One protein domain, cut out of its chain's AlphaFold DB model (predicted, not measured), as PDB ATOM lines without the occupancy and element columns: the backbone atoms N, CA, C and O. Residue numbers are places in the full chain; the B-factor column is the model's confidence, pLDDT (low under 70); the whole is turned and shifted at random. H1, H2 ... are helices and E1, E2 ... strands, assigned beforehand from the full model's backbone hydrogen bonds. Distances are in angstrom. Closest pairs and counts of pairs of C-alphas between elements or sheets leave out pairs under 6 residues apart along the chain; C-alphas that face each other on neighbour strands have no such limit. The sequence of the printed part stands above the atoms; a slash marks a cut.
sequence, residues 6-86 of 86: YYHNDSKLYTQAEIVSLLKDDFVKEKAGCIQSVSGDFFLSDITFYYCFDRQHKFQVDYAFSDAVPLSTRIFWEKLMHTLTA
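AT A GLANCE: This is residues 6 to 86 of the 86 residues of an uncharacterized protein of Lactobacillus satsumensis DSM 16230 = JCM 12392 (UniProt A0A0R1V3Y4). Two helices, H1 and H2, lie side by side over one face of a three-stranded sheet, along its strands, in two layers. The sheet is a meander, E1 E2 E3, each strand the antiparallel neighbour of the one before. The printed part has 81 residues, with named elements in the order H1, E1, E2, E3, H2; it is mixed, helices and strands, and compact, with radius of gyration of the C-alphas 12.5 A and spans 36 by 27 by 22 A.

HOW THE PARTS SIT: Start at residues 6 to 7, paired antiparallel with residues 35 to 36 of E1, residues 33 to 37. In the hairpin with E2, residues 47 to 53, find N 35 and O 49 at 3.0 A; in that of E2 and E3, residues 59 to 65, N 50 and O 62 at 2.9 A. H1, residues 16 to 28, and H2, residues 71 to 85, have every O i to N i+4 pair within hydrogen-bond range; their closest C-alphas, Phe 27 and Leu 84, are 7.9 A apart, close but not clearly touching.

IN THESE COORDINATES: Find C-alpha 16 at (-4.097, 30.610, 115.132); H1 runs 18.4 A from there. H2 runs 20.9 A to C-alpha 85 at (-16.648, 28.008, 100.932).

THE WHOLE: The printed part has no cut and no long link; no printed residue is under 70 in pLDDT.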
ATOM      1  N   TYR A   6      -0.090  22.366 113.866       95.06
ATOM      2  CA  TYR A   6       0.729  21.865 112.774       95.06
ATOM      3  C   TYR A   6       0.072  22.203 111.432       95.06
ATOM      4  O   TYR A   6      -1.157  22.249 111.322       95.06
ATOM      5  N   TYR A   7       0.900  22.424 110.413       95.88
ATOM      6  CA  TYR A   7       0.480  22.710 109.042       95.88
ATOM      7  C   TYR A   7       1.082  21.661 108.097       95.88
ATOM      8  O   TYR A   7       2.301  21.548 107.995       95.88
ATOM      9  N   HIS A   8       0.218  20.900 107.424       84.50
ATOM     10  CA  HIS A   8       0.462  19.786 106.490       84.50
ATOM     11  C   HIS A   8       1.221  18.587 107.046       84.50
ATOM     12  O   HIS A   8       0.725  17.484 106.898       84.50
ATOM     13  N   ASN A   9       2.407  18.802 107.608       75.06
ATOM     14  CA  ASN A   9       3.250  17.890 108.400       75.06
ATOM     15  C   ASN A   9       4.520  18.637 108.874       75.06
ATOM     16  O   ASN A   9       5.564  18.040 109.133       75.06
ATOM     17  N   ASP A  10       4.470  19.970 108.914       86.44
ATOM     18  CA  ASP A  10       5.580  20.802 109.345       86.44
ATOM     19  C   ASP A  10       5.823  20.603 110.844       86.44
ATOM     20  O   ASP A  10       4.899  20.637 111.651       86.44
ATOM     21  N   SER A  11       7.090  20.431 111.214       84.88
ATOM     22  CA  SER A  11       7.538  20.380 112.607       84.88
ATOM     23  C   SER A  11       7.387  21.717 113.348       84.88
ATOM     24  O   SER A  11       7.422  21.752 114.581       84.88
ATOM     25  N   LYS A  12       7.230  22.829 112.619       94.00
ATOM     26  CA  LYS A  12       7.014  24.149 113.209       94.00
ATOM     27  C   LYS A  12       5.607  24.263 113.799       94.00
ATOM     28  O   LYS A  12       4.612  23.881 113.191       94.00
ATOM     29  N   LEU A  13       5.537  24.878 114.980       94.50
ATOM     30  CA  LEU A  13       4.282  25.189 115.658       94.50
ATOM     31  C   LEU A  13       3.790  26.584 115.291       94.50
ATOM     32  O   LEU A  13       4.489  27.578 115.505       94.50
ATOM     33  N   TYR A  14       2.543  26.660 114.845       96.31
ATOM     34  CA  TYR A  14       1.903  27.898 114.420       96.31
ATOM     35  C   TYR A  14       0.844  28.353 115.423       96.31
ATOM     36  O   TYR A  14       0.166  27.556 116.074       96.31
ATOM     37  N   THR A  15       0.708  29.665 115.575       95.69
ATOM     38  CA  THR A  15      -0.451  30.287 116.224       95.69
ATOM     39  C   THR A  15      -1.677  30.234 115.315       95.69
ATOM     40  O   THR A  15      -1.569  30.063 114.103       95.69
ATOM     41  N   GLN A  16      -2.856  30.465 115.894       95.00
ATOM     42  CA  GLN A  16      -4.097  30.610 115.132       95.00
ATOM     43  C   GLN A  16      -3.986  31.672 114.026       95.00
ATOM     44  O   GLN A  16      -4.416  31.429 112.905       95.00
ATOM     45  N   ALA A  17      -3.388  32.832 114.314       95.50
ATOM     46  CA  ALA A  17      -3.245  33.912 113.337       95.50
ATOM     47  C   ALA A  17      -2.328  33.522 112.163       95.50
ATOM     48  O   ALA A  17      -2.644  33.815 111.012       95.50
ATOM     49  N   GLU A  18      -1.225  32.822 112.443       96.62
ATOM     50  CA  GLU A  18      -0.319  32.331 111.399       96.62
ATOM     51  C   GLU A  18      -0.989  31.262 110.530       96.62
ATOM     52  O   GLU A  18      -0.888  31.338 109.310       96.62
ATOM     53  N   ILE A  19      -1.736  30.327 111.129       96.31
ATOM     54  CA  ILE A  19      -2.522  29.341 110.373       96.31
ATOM     55  C   ILE A  19      -3.545  30.020 109.471       96.31
ATOM     56  O   ILE A  19      -3.674  29.640 108.315       96.31
ATOM     57  N   VAL A  20      -4.258  31.038 109.961       96.62
ATOM     58  CA  VAL A  20      -5.212  31.787 109.128       96.62
ATOM     59  C   VAL A  20      -4.500  32.435 107.941       96.62
ATOM     60  O   VAL A  20      -5.038  32.443 106.837       96.62
ATOM     61  N   SER A  21      -3.293  32.969 108.146       96.88
ATOM     62  CA  SER A  21      -2.494  33.530 107.054       96.88
ATOM     63  C   SER A  21      -2.073  32.462 106.042       96.88
ATOM     64  O   SER A  21      -2.183  32.702 104.843       96.88
ATOM     65  N   LEU A  22      -1.616  31.296 106.509       96.31
ATOM     66  CA  LEU A  22      -1.219  30.176 105.650       96.31
ATOM     67  C   LEU A  22      -2.407  29.610 104.872       96.31
ATOM     68  O   LEU A  22      -2.305  29.404 103.672       96.31
ATOM     69  N   LEU A  23      -3.555  29.438 105.527       95.81
ATOM     70  CA  LEU A  23      -4.780  28.962 104.893       95.81
ATOM     71  C   LEU A  23      -5.266  29.926 103.805       95.81
ATOM     72  O   LEU A  23      -5.707  29.485 102.753       95.81
ATOM     73  N   LYS A  24      -5.167  31.242 104.030       95.38
ATOM     74  CA  LYS A  24      -5.491  32.244 103.001       95.38
ATOM     75  C   LYS A  24      -4.523  32.195 101.823       95.38
ATOM     76  O   LYS A  24      -4.956  32.345 100.687       95.38
ATOM     77  N   ASP A  25      -3.232  32.008 102.087       96.06
ATOM     78  CA  ASP A  25      -2.227  31.853 101.032       96.06
ATOM     79  C   ASP A  25      -2.478  30.583 100.208       96.06
ATOM     80  O   ASP A  25      -2.470  30.637  98.979       96.06
ATOM     81  N   ASP A  26      -2.790  29.469 100.872       95.69
ATOM     82  CA  ASP A  26      -3.205  28.229 100.217       95.69
ATOM     83  C   ASP A  26      -4.488  28.412  99.423       95.69
ATOM     84  O   ASP A  26      -4.576  27.915  98.306       95.69
ATOM     85  N   PHE A  27      -5.452  29.159  99.959       94.88
ATOM     86  CA  PHE A  27      -6.699  29.435  99.265       94.88
ATOM     87  C   PHE A  27      -6.455  30.198  97.957       94.88
ATOM     88  O   PHE A  27      -6.936  29.797  96.903       94.88
ATOM     89  N   VAL A  28      -5.644  31.261  98.001       94.75
ATOM     90  CA  VAL A  28      -5.280  32.058  96.814       94.75
ATOM     91  C   VAL A  28      -4.462  31.246  95.806       94.75
ATOM     92  O   VAL A  28      -4.567  31.469  94.603       94.75
ATOM     93  N   LYS A  29      -3.630  30.318  96.286       95.38
ATOM     94  CA  LYS A  29      -2.789  29.445  95.448       95.38
ATOM     95  C   LYS A  29      -3.473  28.136  95.055       95.38
ATOM     96  O   LYS A  29      -2.818  27.296  94.442       95.38
ATOM     97  N   GLU A  30      -4.731  27.955  95.442       95.44
ATOM     98  CA  GLU A  30      -5.521  26.739  95.250       95.44
ATOM     99  C   GLU A  30      -4.819  25.450  95.721       95.44
ATOM    100  O   GLU A  30      -4.851  24.402  95.072       95.44
ATOM    101  N   LYS A  31      -4.139  25.517  96.867       95.50
ATOM    102  CA  LYS A  31      -3.416  24.382  97.446       95.50
ATOM    103  C   LYS A  31      -4.300  23.598  98.405       95.50
ATOM    104  O   LYS A  31      -4.939  24.162  99.288       95.50
ATOM    105  N   ALA A  32      -4.290  22.277  98.252       95.69
ATOM    106  CA  ALA A  32      -4.868  21.357  99.225       95.69
ATOM    107  C   ALA A  32      -3.954  21.219 100.442       95.69
ATOM    108  O   ALA A  32      -2.740  21.340 100.295       95.69
ATOM    109  N   GLY A  33      -4.518  20.917 101.610       95.56
ATOM    110  CA  GLY A  33      -3.744  20.820 102.836       95.56
ATOM    111  C   GLY A  33      -4.469  20.236 104.034       95.56
ATOM    112  O   GLY A  33      -5.643  19.867 103.983       95.56
ATOM    113  N   CYS A  34      -3.719  20.154 105.131       96.00
ATOM    114  CA  CYS A  34      -4.208  19.711 106.427       96.00
ATOM    115  C   CYS A  34      -3.680  20.627 107.530       96.00
ATOM    116  O   CYS A  34      -2.530  21.064 107.490       96.00
ATOM    117  N   ILE A  35      -4.514  20.921 108.522       96.06
ATOM    118  CA  ILE A  35      -4.131  21.673 109.717       96.06
ATOM    119  C   ILE A  35      -4.638  20.902 110.930       96.06
ATOM    120  O   ILE A  35      -5.803  20.509 110.971       96.06
ATOM    121  N   GLN A  36      -3.786  20.729 111.936       95.38
ATOM    122  CA  GLN A  36      -4.120  19.981 113.149       95.38
ATOM    123  C   GLN A  36      -3.679  20.747 114.389       95.38
ATOM    124  O   GLN A  36      -2.593  21.319 114.404       95.38
ATOM    125  N   SER A  37      -4.490  20.773 115.445       94.81
ATOM    126  CA  SER A  37      -4.032  21.288 116.735       94.81
ATOM    127  C   SER A  37      -3.007  20.347 117.364       94.81
ATOM    128  O   SER A  37      -3.097  19.125 117.254       94.81
ATOM    129  N   VAL A  38      -2.055  20.932 118.086       92.56
ATOM    130  CA  VAL A  38      -1.098  20.191 118.922       92.56
ATOM    131  C   VAL A  38      -1.792  19.598 120.150       92.56
ATOM    132  O   VAL A  38      -1.355  18.579 120.672       92.56
ATOM    133  N   SER A  39      -2.849  20.255 120.638       90.88
ATOM    134  CA  SER A  39      -3.684  19.711 121.705       90.88
ATOM    135  C   SER A  39      -4.591  18.607 121.168       90.88
ATOM    136  O   SER A  39      -4.961  18.623 119.989       90.88
ATOM    137  N   GLY A  40      -4.930  17.665 122.039       88.12
ATOM    138  CA  GLY A  40      -5.673  16.458 121.720       88.12
ATOM    139  C   GLY A  40      -5.323  15.343 122.695       88.12
ATOM    140  O   GLY A  40      -4.608  15.565 123.682       88.12
ATOM    141  N   ASP A  41      -5.795  14.142 122.394       80.19
ATOM    142  CA  ASP A  41      -5.230  12.931 122.974       80.19
ATOM    143  C   ASP A  41      -4.121  12.382 122.058       80.19
ATOM    144  O   ASP A  41      -3.913  12.852 120.940       80.19
ATOM    145  N   PHE A  42      -3.346  11.408 122.540       71.25
ATOM    146  CA  PHE A  42      -2.240  10.814 121.775       71.25
ATOM    147  C   PHE A  42      -2.663  10.223 120.413       71.25
ATOM    148  O   PHE A  42      -1.788   9.888 119.613       71.25
ATOM    149  N   PHE A  43      -3.966  10.074 120.154       79.31
ATOM    150  CA  PHE A  43      -4.523   9.487 118.941       79.31
ATOM    151  C   PHE A  43      -5.193  10.521 118.026       79.31
ATOM    152  O   PHE A  43      -5.150  10.353 116.807       79.31
ATOM    153  N   LEU A  44      -5.803  11.571 118.582       85.75
ATOM    154  CA  LEU A  44      -6.609  12.549 117.856       85.75
ATOM    155  C   LEU A  44      -6.346  13.976 118.346       85.75
ATOM    156  O   LEU A  44      -6.478  14.292 119.529       85.75
ATOM    157  N   SER A  45      -6.063  14.869 117.398       92.69
ATOM    158  CA  SER A  45      -6.024  16.311 117.638       92.69
ATOM    159  C   SER A  45      -7.411  16.853 117.983       92.69
ATOM    160  O   SER A  45      -8.406  16.491 117.353       92.69
ATOM    161  N   ASP A  46      -7.463  17.806 118.915       95.06
ATOM    162  CA  ASP A  46      -8.688  18.517 119.291       95.06
ATOM    163  C   ASP A  46      -9.352  19.230 118.110       95.06
ATOM    164  O   ASP A  46     -10.567  19.387 118.079       95.06
ATOM    165  N   ILE A  47      -8.559  19.709 117.157       95.38
ATOM    166  CA  ILE A  47      -9.018  20.407 115.963       95.38
ATOM    167  C   ILE A  47      -8.284  19.819 114.769       95.38
ATOM    168  O   ILE A  47      -7.053  19.800 114.755       95.38
ATOM    169  N   THR A  48      -9.024  19.384 113.755       95.25
ATOM    170  CA  THR A  48      -8.456  18.906 112.490       95.25
ATOM    171  C   THR A  48      -9.224  19.497 111.318       95.25
ATOM    172  O   THR A  48     -10.453  19.489 111.324       95.25
ATOM    173  N   PHE A  49      -8.493  19.972 110.313       96.00
ATOM    174  CA  PHE A  49      -9.016  20.459 109.042       96.00
ATOM    175  C   PHE A  49      -8.339  19.709 107.896       96.00
ATOM    176  O   PHE A  49      -7.111  19.591 107.883       96.00
ATOM    177  N   TYR A  50      -9.121  19.280 106.911       96.31
ATOM    178  CA  TYR A  50      -8.646  18.810 105.611       96.31
ATOM    179  C   TYR A  50      -9.335  19.623 104.530       96.31
ATOM    180  O   TYR A  50     -10.556  19.751 104.549       96.31
ATOM    181  N   TYR A  51      -8.572  20.180 103.598       96.56
ATOM    182  CA  TYR A  51      -9.129  21.026 102.550       96.56
ATOM    183  C   TYR A  51      -8.464  20.789 101.203       96.56
ATOM    184  O   TYR A  51      -7.295  20.407 101.114       96.56
ATOM    185  N   CYS A  52      -9.220  21.030 100.139       96.88
ATOM    186  CA  CYS A  52      -8.764  20.931  98.762       96.88
ATOM    187  C   CYS A  52      -9.618  21.805  97.837       96.88
ATOM    188  O   CYS A  52     -10.553  22.474  98.270       96.88
ATOM    189  N   PHE A  53      -9.276  21.798  96.554       96.00
ATOM    190  CA  PHE A  53     -10.053  22.432  95.499       96.00
ATOM    191  C   PHE A  53     -10.564  21.353  94.547       96.00
ATOM    192  O   PHE A  53      -9.816  20.449  94.166       96.00
ATOM    193  N   ASP A  54     -11.846  21.417  94.194       92.50
ATOM    194  CA  ASP A  54     -12.439  20.480  93.242       92.50
ATOM    195  C   ASP A  54     -12.067  20.821  91.783       92.50
ATOM    196  O   ASP A  54     -11.354  21.781  91.490       92.50
ATOM    197  N   ARG A  55     -12.579  20.040  90.821       90.62
ATOM    198  CA  ARG A  55     -12.345  20.286  89.382       90.62
ATOM    199  C   ARG A  55     -12.948  21.600  88.868       90.62
ATOM    200  O   ARG A  55     -12.656  21.987  87.742       90.62
ATOM    201  N   GLN A  56     -13.829  22.229  89.639       92.69
ATOM    202  CA  GLN A  56     -14.438  23.527  89.351       92.69
ATOM    203  C   GLN A  56     -13.729  24.661  90.106       92.69
ATOM    204  O   GLN A  56     -14.263  25.768  90.143       92.69
ATOM    205  N   HIS A  57     -12.554  24.397  90.694       90.75
ATOM    206  CA  HIS A  57     -11.793  25.344  91.511       90.75
ATOM    207  C   HIS A  57     -12.575  25.851  92.732       90.75
ATOM    208  O   HIS A  57     -12.325  26.940  93.246       90.75
ATOM    209  N   LYS A  58     -13.536  25.060  93.228       93.56
ATOM    210  CA  LYS A  58     -14.273  25.377  94.453       93.56
ATOM    211  C   LYS A  58     -13.555  24.798  95.654       93.56
ATOM    212  O   LYS A  58     -13.210  23.615  95.664       93.56
ATOM    213  N   PHE A  59     -13.397  25.624  96.680       94.88
ATOM    214  CA  PHE A  59     -12.826  25.215  97.951       94.88
ATOM    215  C   PHE A  59     -13.752  24.226  98.668       94.88
ATOM    216  O   PHE A  59     -14.934  24.499  98.875       94.88
ATOM    217  N   GLN A  60     -13.199  23.077  99.040       95.88
ATOM    218  CA  GLN A  60     -13.848  22.030  99.821       95.88
ATOM    219  C   GLN A  60     -13.075  21.867 101.125       95.88
ATOM    220  O   GLN A  60     -11.843  21.828 101.114       95.88
ATOM    221  N   VAL A  61     -13.784  21.758 102.244       95.94
ATOM    222  CA  VAL A  61     -13.165  21.567 103.556       95.94
ATOM    223  C   VAL A  61     -14.028  20.683 104.438       95.94
ATOM    224  O   VAL A  61     -15.225  20.916 104.578       95.94
ATOM    225  N   ASP A  62     -13.377  19.719 105.077       95.88
ATOM    226  CA  ASP A  62     -13.925  18.920 106.163       95.88
ATOM    227  C   ASP A  62     -13.157  19.218 107.446       95.88
ATOM    228  O   ASP A  62     -11.942  19.453 107.439       95.88
ATOM    229  N   TYR A  63     -13.868  19.217 108.568       95.25
ATOM    230  CA  TYR A  63     -13.268  19.511 109.857       95.25
ATOM    231  C   TYR A  63     -13.964  18.817 111.015       95.25
ATOM    232  O   TYR A  63     -15.149  18.495 110.959       95.25
ATOM    233  N   ALA A  64     -13.201  18.609 112.084       94.44
ATOM    234  CA  ALA A  64     -13.681  18.017 113.321       94.44
ATOM    235  C   ALA A  64     -13.137  18.779 114.531       94.44
ATOM    236  O   ALA A  64     -12.000  19.265 114.523       94.44
ATOM    237  N   PHE A  65     -13.961  18.841 115.577       95.25
ATOM    238  CA  PHE A  65     -13.612  19.386 116.882       95.25
ATOM    239  C   PHE A  65     -13.873  18.331 117.956       95.25
ATOM    240  O   PHE A  65     -14.949  17.734 117.976       95.25
ATOM    241  N   SER A  66     -12.928  18.136 118.872       94.25
ATOM    242  CA  SER A  66     -13.166  17.358 120.086       94.25
ATOM    243  C   SER A  66     -14.087  18.120 121.040       94.25
ATOM    244  O   SER A  66     -14.229  19.350 120.977       94.25
ATOM    245  N   ASP A  67     -14.669  17.396 121.996       91.19
ATOM    246  CA  ASP A  67     -15.522  17.989 123.026       91.19
ATOM    247  C   ASP A  67     -14.785  18.986 123.931       91.19
ATOM    248  O   ASP A  67     -15.410  19.886 124.493       91.19
ATOM    249  N   ALA A  68     -13.453  18.906 124.002       90.75
ATOM    250  CA  ALA A  68     -12.622  19.808 124.793       90.75
ATOM    251  C   ALA A  68     -12.477  21.214 124.177       90.75
ATOM    252  O   ALA A  68     -12.120  22.162 124.884       90.75
ATOM    253  N   VAL A  69     -12.755  21.383 122.877       92.94
ATOM    254  CA  VAL A  69     -12.590  22.676 122.195       92.94
ATOM    255  C   VAL A  69     -13.654  23.675 122.666       92.94
ATOM    256  O   VAL A  69     -14.849  23.404 122.487       92.94
ATOM    257  N   PRO A  70     -13.267  24.862 123.176       93.81
ATOM    258  CA  PRO A  70     -14.215  25.891 123.590       93.81
ATOM    259  C   PRO A  70     -15.141  26.332 122.453       93.81
ATOM    260  O   PRO A  70     -14.699  26.524 121.318       93.81
ATOM    261  N   LEU A  71     -16.414  26.592 122.772       94.25
ATOM    262  CA  LEU A  71     -17.422  27.022 121.795       94.25
ATOM    263  C   LEU A  71     -16.982  28.252 120.983       94.25
ATOM    264  O   LEU A  71     -17.196  28.307 119.777       94.25
ATOM    265  N   SER A  72     -16.319  29.222 121.617       94.88
ATOM    266  CA  SER A  72     -15.806  30.417 120.933       94.88
ATOM    267  C   SER A  72     -14.780  30.086 119.844       94.88
ATOM    268  O   SER A  72     -14.788  30.711 118.785       94.88
ATOM    269  N   THR A  73     -13.926  29.088 120.076       94.25
ATOM    270  CA  THR A  73     -12.945  28.608 119.098       94.25
ATOM    271  C   THR A  73     -13.624  27.877 117.944       94.25
ATOM    272  O   THR A  73     -13.251  28.116 116.796       94.25
ATOM    273  N   ARG A  74     -14.647  27.055 118.221       95.44
ATOM    274  CA  ARG A  74     -15.442  26.383 117.176       95.44
ATOM    275  C   ARG A  74     -16.119  27.405 116.265       95.44
ATOM    276  O   ARG A  74     -15.859  27.414 115.069       95.44
ATOM    277  N   ILE A  75     -16.846  28.359 116.855       96.50
ATOM    278  CA  ILE A  75     -17.540  29.431 116.122       96.50
ATOM    279  C   ILE A  75     -16.570  30.237 115.252       96.50
ATOM    280  O   ILE A  75     -16.914  30.613 114.133       96.50
ATOM    281  N   PHE A  76     -15.369  30.541 115.755       96.19
ATOM    282  CA  PHE A  76     -14.359  31.244 114.965       96.19
ATOM    283  C   PHE A  76     -13.997  30.464 113.695       96.19
ATOM    284  O   PHE A  76     -14.027  31.031 112.602       96.19
ATOM    285  N   TRP A  77     -13.654  29.181 113.842       96.38
ATOM    286  CA  TRP A  77     -13.215  28.355 112.722       96.38
ATOM    287  C   TRP A  77     -14.355  28.069 111.747       96.38
ATOM    288  O   TRP A  77     -14.159  28.227 110.548       96.38
ATOM    289  N   GLU A  78     -15.553  27.761 112.240       95.94
ATOM    290  CA  GLU A  78     -16.749  27.557 111.413       95.94
ATOM    291  C   GLU A  78     -17.066  28.790 110.560       95.94
ATOM    292  O   GLU A  78     -17.272  28.675 109.352       95.94
ATOM    293  N   LYS A  79     -17.032  29.993 111.154       96.25
ATOM    294  CA  LYS A  79     -17.241  31.249 110.413       96.25
ATOM    295  C   LYS A  79     -16.175  31.481 109.348       96.25
ATOM    296  O   LYS A  79     -16.499  31.951 108.256       96.25
ATOM    297  N   LEU A  80     -14.914  31.179 109.662       95.31
ATOM    298  CA  LEU A  80     -13.827  31.296 108.696       95.31
ATOM    299  C   LEU A  80     -14.033  30.332 107.525       95.31
ATOM    300  O   LEU A  80     -13.986  30.773 106.382       95.31
ATOM    301  N   MET A  81     -14.306  29.053 107.799       94.19
ATOM    302  CA  MET A  81     -14.511  28.041 106.758       94.19
ATOM    303  C   MET A  81     -15.719  28.375 105.889       94.19
ATOM    304  O   MET A  81     -15.590  28.380 104.671       94.19
ATOM    305  N   HIS A  82     -16.836  28.788 106.494       93.25
ATOM    306  CA  HIS A  82     -18.010  29.245 105.751       93.25
ATOM    307  C   HIS A  82     -17.687  30.426 104.824       93.25
ATOM    308  O   HIS A  82     -18.238  30.523 103.736       93.25
ATOM    309  N   THR A  83     -16.803  31.338 105.237       92.94
ATOM    310  CA  THR A  83     -16.388  32.478 104.401       92.94
ATOM    311  C   THR A  83     -15.532  32.039 103.210       92.94
ATOM    312  O   THR A  83     -15.562  32.696 102.179       92.94
ATOM    313  N   LEU A  84     -14.766  30.954 103.346       89.19
ATOM    314  CA  LEU A  84     -13.925  30.413 102.271       89.19
ATOM    315  C   LEU A  84     -14.706  29.504 101.310       89.19
ATOM    316  O   LEU A  84     -14.301  29.350 100.164       89.19
ATOM    317  N   THR A  85     -15.804  28.892 101.759       88.44
ATOM    318  CA  THR A  85     -16.648  28.008 100.932       88.44
ATOM    319  C   THR A  85     -17.841  28.705 100.271       88.44
ATOM    320  O   THR A  85     -18.505  28.079  99.447       88.44
ATOM    321  N   ALA A  86     -18.169  29.935 100.683       79.50
ATOM    322  CA  ALA A  86     -19.283  30.723 100.144       79.50
ATOM    323  C   ALA A  86     -18.929  31.368  98.798       79.50
ATOM    324  O   ALA A  86     -19.813  31.359  97.911       79.50
TER     325      ALA A  86